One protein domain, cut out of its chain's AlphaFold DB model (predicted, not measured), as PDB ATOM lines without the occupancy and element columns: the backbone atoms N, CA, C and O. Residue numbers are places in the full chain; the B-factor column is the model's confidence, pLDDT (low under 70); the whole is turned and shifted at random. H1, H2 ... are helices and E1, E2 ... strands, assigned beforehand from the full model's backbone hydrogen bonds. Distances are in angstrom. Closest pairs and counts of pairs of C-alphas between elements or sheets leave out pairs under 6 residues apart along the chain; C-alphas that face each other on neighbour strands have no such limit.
ATOM      1  N   GLU A   6     249.370 249.637 186.387       67.81
ATOM      2  CA  GLU A   6     249.894 250.607 185.399       67.81
ATOM      3  C   GLU A   6     249.049 251.915 185.226       67.81
ATOM      4  O   GLU A   6     247.815 251.895 185.271       67.81
ATOM      5  N   CYS A   7     249.704 253.074 185.022       61.12
ATOM      6  CA  CYS A   7     249.146 254.434 184.860       61.12
ATOM      7  C   CYS A   7     249.628 255.122 183.560       61.12
ATOM      8  O   CYS A   7     250.750 254.906 183.108       61.12
ATOM      9  N   LEU A   8     248.810 256.010 182.980       62.41
ATOM     10  CA  LEU A   8     249.128 256.775 181.758       62.41
ATOM     11  C   LEU A   8     249.737 258.150 182.063       62.41
ATOM     12  O   LEU A   8     249.191 258.903 182.871       62.41
ATOM     13  N   GLU A   9     250.805 258.528 181.355       58.25
ATOM     14  CA  GLU A   9     251.353 259.885 181.436       58.25
ATOM     15  C   GLU A   9     250.325 260.917 180.922       58.25
ATOM     16  O   GLU A   9     249.865 260.862 179.781       58.25
ATOM     17  N   GLY A  10     249.917 261.854 181.788       71.94
ATOM     18  CA  GLY A  10     248.942 262.906 181.465       71.94
ATOM     19  C   GLY A  10     247.466 262.529 181.657       71.94
ATOM     20  O   GLY A  10     246.599 263.364 181.391       71.94
ATOM     21  N   MET A  11     247.165 261.319 182.140       74.75
ATOM     22  CA  MET A  11     245.815 260.896 182.535       74.75
ATOM     23  C   MET A  11     245.835 260.337 183.961       74.75
ATOM     24  O   MET A  11     245.684 259.136 184.183       74.75
ATOM     25  N   ASP A  12     245.968 261.233 184.940       77.88
ATOM     26  CA  ASP A  12     246.048 260.895 186.372       77.88
ATOM     27  C   ASP A  12     244.757 260.264 186.936       77.88
ATOM     28  O   ASP A  12     244.678 259.951 188.119       77.88
ATOM     29  N   ASN A  13     243.719 260.116 186.112       84.38
ATOM     30  CA  ASN A  13     242.403 259.602 186.476       84.38
ATOM     31  C   ASN A  13     242.051 258.267 185.793       84.38
ATOM     32  O   ASN A  13     240.905 257.831 185.899       84.38
ATOM     33  N   ILE A  14     243.012 257.606 185.135       85.31
ATOM     34  CA  ILE A  14     242.823 256.271 184.554       85.31
ATOM     35  C   ILE A  14     243.911 255.317 185.057       85.31
ATOM     36  O   ILE A  14     245.104 255.579 184.915       85.31
ATOM     37  N   MET A  15     243.478 254.183 185.606       87.75
ATOM     38  CA  MET A  15     244.332 253.058 185.984       87.75
ATOM     39  C   MET A  15     243.865 251.822 185.217       87.75
ATOM     40  O   MET A  15     242.665 251.535 185.183       87.75
ATOM     41  N   VAL A  16     244.800 251.103 184.596       88.75
ATOM     42  CA  VAL A  16     244.513 249.875 183.843       88.75
ATOM     43  C   VAL A  16     245.115 248.697 184.602       88.75
ATOM     44  O   VAL A  16     246.273 248.738 185.006       88.75
ATOM     45  N   HIS A  17     244.314 247.655 184.824       89.69
ATOM     46  CA  HIS A  17     244.737 246.444 185.522       89.69
ATOM     47  C   HIS A  17     244.576 245.235 184.600       89.69
ATOM     48  O   HIS A  17     243.464 244.913 184.174       89.69
ATOM     49  N   TYR A  18     245.686 244.563 184.303       88.25
ATOM     50  CA  TYR A  18     245.714 243.418 183.400       88.25
ATOM     51  C   TYR A  18     245.423 242.130 184.162       88.25
ATOM     52  O   TYR A  18     246.203 241.673 184.999       88.25
ATOM     53  N   LEU A  19     244.288 241.513 183.844       87.31
ATOM     54  CA  LEU A  19     243.880 240.248 184.437       87.31
ATOM     55  C   LEU A  19     244.295 239.091 183.541       87.31
ATOM     56  O   LEU A  19     243.865 238.979 182.397       87.31
ATOM     57  N   ALA A  20     245.100 238.184 184.089       86.25
ATOM     58  CA  ALA A  20     245.367 236.915 183.428       86.25
ATOM     59  C   ALA A  20     244.080 236.074 183.380       86.25
ATOM     60  O   ALA A  20     243.407 235.940 184.402       86.25
ATOM     61  N   GLY A  21     243.790 235.416 182.252       78.62
ATOM     62  CA  GLY A  21     242.600 234.558 182.103       78.62
ATOM     63  C   GLY A  21     242.471 233.472 183.185       78.62
ATOM     64  O   GLY A  21     241.371 233.136 183.619       78.62
ATOM     65  N   SER A  22     243.598 233.010 183.737       81.62
ATOM     66  CA  SER A  22     243.641 232.062 184.860       81.62
ATOM     67  C   SER A  22     243.051 232.592 186.173       81.62
ATOM     68  O   SER A  22     242.873 231.819 187.105       81.62
ATOM     69  N   LYS A  23     242.741 233.890 186.278       82.44
ATOM     70  CA  LYS A  23     242.098 234.504 187.450       82.44
ATOM     71  C   LYS A  23     240.590 234.300 187.506       82.44
ATOM     72  O   LYS A  23     240.006 234.497 188.567       82.44
ATOM     73  N   HIS A  24     239.971 233.917 186.395       76.06
ATOM     74  CA  HIS A  24     238.529 233.685 186.315       76.06
ATOM     75  C   HIS A  24     238.107 232.328 186.889       76.06
ATOM     76  O   HIS A  24     236.925 232.108 187.144       76.06
ATOM     77  N   VAL A  25     239.072 231.448 187.156       75.69
ATOM     78  CA  VAL A  25     238.872 230.129 187.754       75.69
ATOM     79  C   VAL A  25     239.825 229.949 188.931       75.69
ATOM     80  O   VAL A  25     240.993 230.327 188.872       75.69
ATOM     81  N   ASN A  26     239.328 229.405 190.038       79.56
ATOM     82  CA  ASN A  26     240.161 229.069 191.186       79.56
ATOM     83  C   ASN A  26     240.976 227.783 190.912       79.56
ATOM     84  O   ASN A  26     240.869 227.164 189.854       79.56
ATOM     85  N   GLN A  27     241.789 227.349 191.881       81.00
ATOM     86  CA  GLN A  27     242.601 226.125 191.758       81.00
ATOM     87  C   GLN A  27     241.771 224.838 191.580       81.00
ATOM     88  O   GLN A  27     242.318 223.811 191.195       81.00
ATOM     89  N   GLU A  28     240.466 224.899 191.846       78.81
ATOM     90  CA  GLU A  28     239.512 223.795 191.724       78.81
ATOM     91  C   GLU A  28     238.714 223.859 190.407       78.81
ATOM     92  O   GLU A  28     237.840 223.029 190.179       78.81
ATOM     93  N   GLY A  29     238.994 224.839 189.536       76.31
ATOM     94  CA  GLY A  29     238.268 225.042 188.278       76.31
ATOM     95  C   GLY A  29     236.884 225.680 188.443       76.31
ATOM     96  O   GLY A  29     236.100 225.698 187.497       76.31
ATOM     97  N   LEU A  30     236.568 226.220 189.623       65.06
ATOM     98  CA  LEU A  30     235.319 226.936 189.884       65.06
ATOM     99  C   LEU A  30     235.468 228.436 189.592       65.06
ATOM    100  O   LEU A  30     236.554 228.981 189.806       65.06
ATOM    101  N   PRO A  31     234.397 229.134 189.163       71.44
ATOM    102  CA  PRO A  31     234.412 230.572 188.938       71.44
ATOM    103  C   PRO A  31     234.924 231.320 190.171       71.44
ATOM    104  O   PRO A  31     234.380 231.188 191.269       71.44
ATOM    105  N   ALA A  32     235.977 232.110 189.992       80.12
ATOM    106  CA  ALA A  32     236.488 233.017 191.013       80.12
ATOM    107  C   ALA A  32     236.024 234.446 190.702       80.12
ATOM    108  O   ALA A  32     235.809 234.748 189.532       80.12
ATOM    109  N   PRO A  33     235.877 235.344 191.696       81.06
ATOM    110  CA  PRO A  33     235.634 236.764 191.451       81.06
ATOM    111  C   PRO A  33     236.936 237.421 190.952       81.06
ATOM    112  O   PRO A  33     237.774 237.819 191.765       81.06
ATOM    113  N   PRO A  34     237.147 237.548 189.630       84.31
ATOM    114  CA  PRO A  34     238.467 237.846 189.072       84.31
ATOM    115  C   PRO A  34     238.859 239.313 189.306       84.31
ATOM    116  O   PRO A  34     240.036 239.653 189.344       84.31
ATOM    117  N   TYR A  35     237.860 240.174 189.518       88.69
ATOM    118  CA  TYR A  35     238.006 241.622 189.624       88.69
ATOM    119  C   TYR A  35     238.268 242.117 191.050       88.69
ATOM    120  O   TYR A  35     238.478 243.308 191.242       88.69
ATOM    121  N   GLY A  36     238.245 241.243 192.064       88.00
ATOM    122  CA  GLY A  36     238.367 241.676 193.462       88.00
ATOM    123  C   GLY A  36     239.673 242.426 193.748       88.00
ATOM    124  O   GLY A  36     239.653 243.484 194.366       88.00
ATOM    125  N   GLU A  37     240.793 241.906 193.242       88.25
ATOM    126  CA  GLU A  37     242.124 242.522 193.368       88.25
ATOM    127  C   GLU A  37     242.171 243.889 192.666       88.25
ATOM    128  O   GLU A  37     242.517 244.887 193.294       88.25
ATOM    129  N   ALA A  38     241.704 243.952 191.413       90.69
ATOM    130  CA  ALA A  38     241.627 245.182 190.625       90.69
ATOM    131  C   ALA A  38     240.790 246.275 191.315       90.69
ATOM    132  O   ALA A  38     241.194 247.436 191.376       90.69
ATOM    133  N   VAL A  39     239.632 245.902 191.873       91.69
ATOM    134  CA  VAL A  39     238.736 246.826 192.582       91.69
ATOM    135  C   VAL A  39     239.383 247.343 193.864       91.69
ATOM    136  O   VAL A  39     239.314 248.539 194.133       91.69
ATOM    137  N   ILE A  40     240.033 246.478 194.648       92.00
ATOM    138  CA  ILE A  40     240.731 246.897 195.872       92.00
ATOM    139  C   ILE A  40     241.868 247.868 195.537       92.00
ATOM    140  O   ILE A  40     241.972 248.912 196.175       92.00
ATOM    141  N   LEU A  41     242.665 247.574 194.506       91.81
ATOM    142  CA  LEU A  41     243.751 248.449 194.060       91.81
ATOM    143  C   LEU A  41     243.232 249.807 193.583       91.81
ATOM    144  O   LEU A  41     243.786 250.839 193.954       91.81
ATOM    145  N   ALA A  42     242.129 249.829 192.830       91.38
ATOM    146  CA  ALA A  42     241.504 251.075 192.388       91.38
ATOM    147  C   ALA A  42     240.996 251.912 193.573       91.38
ATOM    148  O   ALA A  42     241.131 253.138 193.576       91.38
ATOM    149  N   LEU A  43     240.446 251.256 194.602       92.69
ATOM    150  CA  LEU A  43     240.008 251.911 195.834       92.69
ATOM    151  C   LEU A  43     241.178 252.423 196.679       92.69
ATOM    152  O   LEU A  43     241.073 253.494 197.267       92.69
ATOM    153  N   ASP A  44     242.290 251.696 196.753       94.56
ATOM    154  CA  ASP A  44     243.487 252.168 197.448       94.56
ATOM    155  C   ASP A  44     244.102 253.373 196.717       94.56
ATOM    156  O   ASP A  44     244.420 254.386 197.346       94.56
ATOM    157  N   TRP A  45     244.169 253.316 195.387       91.94
ATOM    158  CA  TRP A  45     244.642 254.414 194.550       91.94
ATOM    159  C   TRP A  45     243.802 255.690 194.721       91.94
ATOM    160  O   TRP A  45     244.363 256.756 194.985       91.94
ATOM    161  N   ILE A  46     242.464 255.597 194.676       90.25
ATOM    162  CA  ILE A  46     241.588 256.781 194.778       90.25
ATOM    163  C   ILE A  46     241.651 257.462 196.155       90.25
ATOM    164  O   ILE A  46     241.447 258.672 196.254       90.25
ATOM    165  N   VAL A  47     241.962 256.721 197.226       94.56
ATOM    166  CA  VAL A  47     242.142 257.294 198.576       94.56
ATOM    167  C   VAL A  47     243.587 257.727 198.857       94.56
ATOM    168  O   VAL A  47     243.913 258.077 199.993       94.56
ATOM    169  N   GLY A  48     244.455 257.709 197.841       91.44
ATOM    170  CA  GLY A  48     245.846 258.149 197.937       91.44
ATOM    171  C   GLY A  48     246.755 257.187 198.701       91.44
ATOM    172  O   GLY A  48     247.807 257.601 199.196       91.44
ATOM    173  N   ARG A  49     246.369 255.912 198.838       94.12
ATOM    174  CA  ARG A  49     247.285 254.890 199.352       94.12
ATOM    175  C   ARG A  49     248.315 254.546 198.275       94.12
ATOM    176  O   ARG A  49     248.001 254.576 197.087       94.12
ATOM    177  N   PRO A  50     249.555 254.225 198.678       90.88
ATOM    178  CA  PRO A  50     250.588 253.854 197.728       90.88
ATOM    179  C   PRO A  50     250.214 252.534 197.049       90.88
ATOM    180  O   PRO A  50     250.120 251.498 197.704       90.88
ATOM    181  N   VAL A  51     250.037 252.589 195.735       91.88
ATOM    182  CA  VAL A  51     249.897 251.434 194.844       91.88
ATOM    183  C   VAL A  51     251.123 251.380 193.933       91.88
ATOM    184  O   VAL A  51     251.689 252.417 193.583       91.88
ATOM    185  N   SER A  52     251.589 250.178 193.598       88.12
ATOM    186  CA  SER A  52     252.743 250.010 192.709       88.12
ATOM    187  C   SER A  52     252.275 250.115 191.266       88.12
ATOM    188  O   SER A  52     251.680 249.166 190.774       88.12
ATOM    189  N   VAL A  53     252.550 251.245 190.606       84.12
ATOM    190  CA  VAL A  53     252.134 251.489 189.217       84.12
ATOM    191  C   VAL A  53     253.328 251.689 188.268       84.12
ATOM    192  O   VAL A  53     254.241 252.457 188.571       84.12
ATOM    193  N   MET A  54     253.333 251.014 187.120       82.12
ATOM    194  CA  MET A  54     254.177 251.256 185.952       82.12
ATOM    195  C   MET A  54     253.588 252.415 185.151       82.12
ATOM    196  O   MET A  54     252.376 252.559 185.079       82.12
ATOM    197  N   GLN A  55     254.419 253.257 184.546       82.06
ATOM    198  CA  GLN A  55     253.931 254.340 183.693       82.06
ATOM    199  C   GLN A  55     254.057 253.978 182.217       82.06
ATOM    200  O   GLN A  55     255.065 253.405 181.805       82.06
ATOM    201  N   PHE A  56     253.051 254.354 181.430       81.00
ATOM    202  CA  PHE A  56     253.086 254.264 179.976       81.00
ATOM    203  C   PHE A  56     253.062 255.629 179.310       81.00
ATOM    204  O   PHE A  56     252.267 256.499 179.670       81.00
ATOM    205  N   ASP A  57     253.831 255.725 178.229       86.00
ATOM    206  CA  ASP A  57     253.931 256.908 177.370       86.00
ATOM    207  C   ASP A  57     252.656 257.156 176.525       86.00
ATOM    208  O   ASP A  57     252.561 258.158 175.816       86.00
ATOM    209  N   GLY A  58     251.677 256.234 176.536       86.00
ATOM    210  CA  GLY A  58     250.412 256.389 175.812       86.00
ATOM    211  C   GLY A  58     249.612 255.099 175.584       86.00
ATOM    212  O   GLY A  58     250.069 253.986 175.855       86.00
ATOM    213  N   TRP A  59     248.404 255.260 175.031       82.56
ATOM    214  CA  TRP A  59     247.450 254.174 174.752       82.56
ATOM    215  C   TRP A  59     247.999 253.085 173.828       82.56
ATOM    216  O   TRP A  59     247.715 251.908 174.036       82.56
ATOM    217  N   ASP A  60     248.823 253.449 172.847       89.38
ATOM    218  CA  ASP A  60     249.403 252.477 171.915       89.38
ATOM    219  C   ASP A  60     250.299 251.451 172.619       89.38
ATOM    220  O   ASP A  60     250.417 250.316 172.158       89.38
ATOM    221  N   THR A  61     250.945 251.832 173.725       88.06
ATOM    222  CA  THR A  61     251.787 250.920 174.509       88.06
ATOM    223  C   THR A  61     250.927 250.004 175.376       88.06
ATOM    224  O   THR A  61     251.145 248.797 175.370       88.06
ATOM    225  N   ILE A  62     249.880 250.549 176.006       87.06
ATOM    226  CA  ILE A  62     248.874 249.788 176.769       87.06
ATOM    227  C   ILE A  62     248.224 248.709 175.904       87.06
ATOM    228  O   ILE A  62     248.166 247.539 176.287       87.06
ATOM    229  N   MET A  63     247.783 249.075 174.701       84.56
ATOM    230  CA  MET A  63     247.128 248.143 173.783       84.56
ATOM    231  C   MET A  63     248.062 247.019 173.321       84.56
ATOM    232  O   MET A  63     247.595 245.917 173.065       84.56
ATOM    233  N   LYS A  64     249.378 247.263 173.241       89.88
ATOM    234  CA  LYS A  64     250.372 246.226 172.905       89.88
ATOM    235  C   LYS A  64     250.656 245.262 174.056       89.88
ATOM    236  O   LYS A  64     251.152 244.170 173.795       89.88
ATOM    237  N   CYS A  65     250.378 245.661 175.296       85.00
ATOM    238  CA  CYS A  65     250.496 244.799 176.473       85.00
ATOM    239  C   CYS A  65     249.228 243.968 176.730       85.00
ATOM    240  O   CYS A  65     249.273 243.034 177.527       85.00
ATOM    241  N   ALA A  66     248.105 244.291 176.077       86.06
ATOM    242  CA  ALA A  66     246.863 243.535 176.192       86.06
ATOM    243  C   ALA A  66     246.835 242.385 175.183       86.06
ATOM    244  O   ALA A  66     246.996 242.599 173.981       86.06
ATOM    245  N   ASP A  67     246.545 241.177 175.661       86.25
ATOM    246  CA  ASP A  67     246.123 240.109 174.765       86.25
ATOM    247  C   ASP A  67     244.731 240.451 174.198       86.25
ATOM    248  O   ASP A  67     243.858 240.902 174.952       86.25
ATOM    249  N   PRO A  68     244.486 240.244 172.890       83.19
ATOM    250  CA  PRO A  68     243.151 240.371 172.324       83.19
ATOM    251  C   PRO A  68     242.173 239.467 173.078       83.19
ATOM    252  O   PRO A  68     242.430 238.278 173.264       83.19
ATOM    253  N   THR A  69     241.052 240.033 173.512       79.75
ATOM    254  CA  THR A  69     240.027 239.308 174.260       79.75
ATOM    255  C   THR A  69     238.639 239.805 173.883       79.75
ATOM    256  O   THR A  69     238.420 240.997 173.673       79.75
ATOM    257  N   ASP A  70     237.698 238.876 173.816       76.62
ATOM    258  CA  ASP A  70     236.271 239.073 173.581       76.62
ATOM    259  C   ASP A  70     235.448 238.790 174.852       76.62
ATOM    260  O   ASP A  70     234.222 238.759 174.817       76.62
ATOM    261  N   TRP A  71     236.096 238.617 176.008       72.62
ATOM    262  CA  TRP A  71     235.423 238.253 177.262       72.62
ATOM    263  C   TRP A  71     234.335 239.246 177.674       72.62
ATOM    264  O   TRP A  71     233.318 238.842 178.226       72.62
ATOM    265  N   GLY A  72     234.533 240.538 177.397       74.56
ATOM    266  CA  GLY A  72     233.522 241.569 177.649       74.56
ATOM    267  C   GLY A  72     232.369 241.564 176.641       74.56
ATOM    268  O   GLY A  72     231.318 242.128 176.928       74.56
ATOM    269  N   LEU A  73     232.559 240.933 175.479       75.88
ATOM    270  CA  LEU A  73     231.540 240.761 174.445       75.88
ATOM    271  C   LEU A  73     230.737 239.480 174.638       75.88
ATOM    272  O   LEU A  73     229.688 239.357 174.023       75.88
ATOM    273  N   ASN A  74     231.180 238.566 175.502       67.19
ATOM    274  CA  ASN A  74     230.496 237.320 175.815       67.19
ATOM    275  C   ASN A  74     229.690 237.459 177.122       67.19
ATOM    276  O   ASN A  74     230.225 237.702 178.201       67.19
TER     277      ASN A  74
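Overview. This is residues 6 to 74 of the 454 residues of the protein "ACP5 protein" of Symbiodinium necroappetens (UniProt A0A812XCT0). A small, strongly twisted sheet of three short strands, E2, E1 and E3, sits between two helices, H1 on one side and H2 on the other, each of which only grazes it. A long loop, residues 17 to 35, runs out from the end of E2 to a far tip at Glu 28 and folds back to H1, and this loop makes much of the length. The printed part has 69 residues, with two named helices and three named strands in the order E1, E2, H1, E3, H2; the sheet runs E2, E1, E3 and is mixed. The class is mixed, helices and strands, although under half of the residues, 31 of 69, are in named elements. The whole is loose, with a radius of gyration of the C-alphas of 13.8 A and spans of 40 by 28 by 18 A.

Along the chain. In the sheet, E1 is residues 6 to 8, beginning at C-alpha 6 at (249.894, 250.607, 185.399). E2 is residues 11 to 16, 11.2 A from first to last C-alpha, and E3 is residues 53 to 56, 9.7 A. H1, residues 36 to 46, is 15.5 A long and begins at C-alpha 36 at (238.367, 241.676, 193.462). H2, residues 59 to 65, is 10.0 A long and ends at C-alpha 65 at (250.496, 244.799, 176.473).

Arrangement. E1 is the inner strand of the sheet, and E2 and E3 are its edge strands. E1 and E2 form a hairpin, antiparallel at 145 degrees between their directions, with N 11 and O 8 within hydrogen-bond range at 3.2 A and N 16 and O 6 at 3.2 A. E1 and E3 are parallel at 40 degrees, with N 7 and O 54 at 2.7 A and N 56 and O 7 at 2.9 A. The sheet is only just strongly twisted, its C-alphas lying up to 4.0 A off the best plane. H1 is on the sheet but only grazes it, with residues 38 to 46; the closest C-alphas of H1 and E2 are those of Ala 42 and Met 15, 7.3 A apart. H2 is on the sheet but only grazes it too, with residues 59 to 62; its closest C-alphas to E3 are those of Ile 62 and Phe 56, 6.9 A apart. H1 and H2 are apart. In H1 and H2 every O i to N i+4 pair is within hydrogen-bond range.

Size, cuts and confidence. The two C-alphas farthest apart are those of Gly 10 and Glu 28, 41.5 A. The printed part has no cut. The link from E2 to H1, 19 residues, is long, and the link from H1 to E3, 6 residues, is short; those from E1 to E2 and from E3 to H2 are tight. The mean pLDDT of the printed part is 82.9, and residues 6 to 9, residue 30 and residue 74 are under 70.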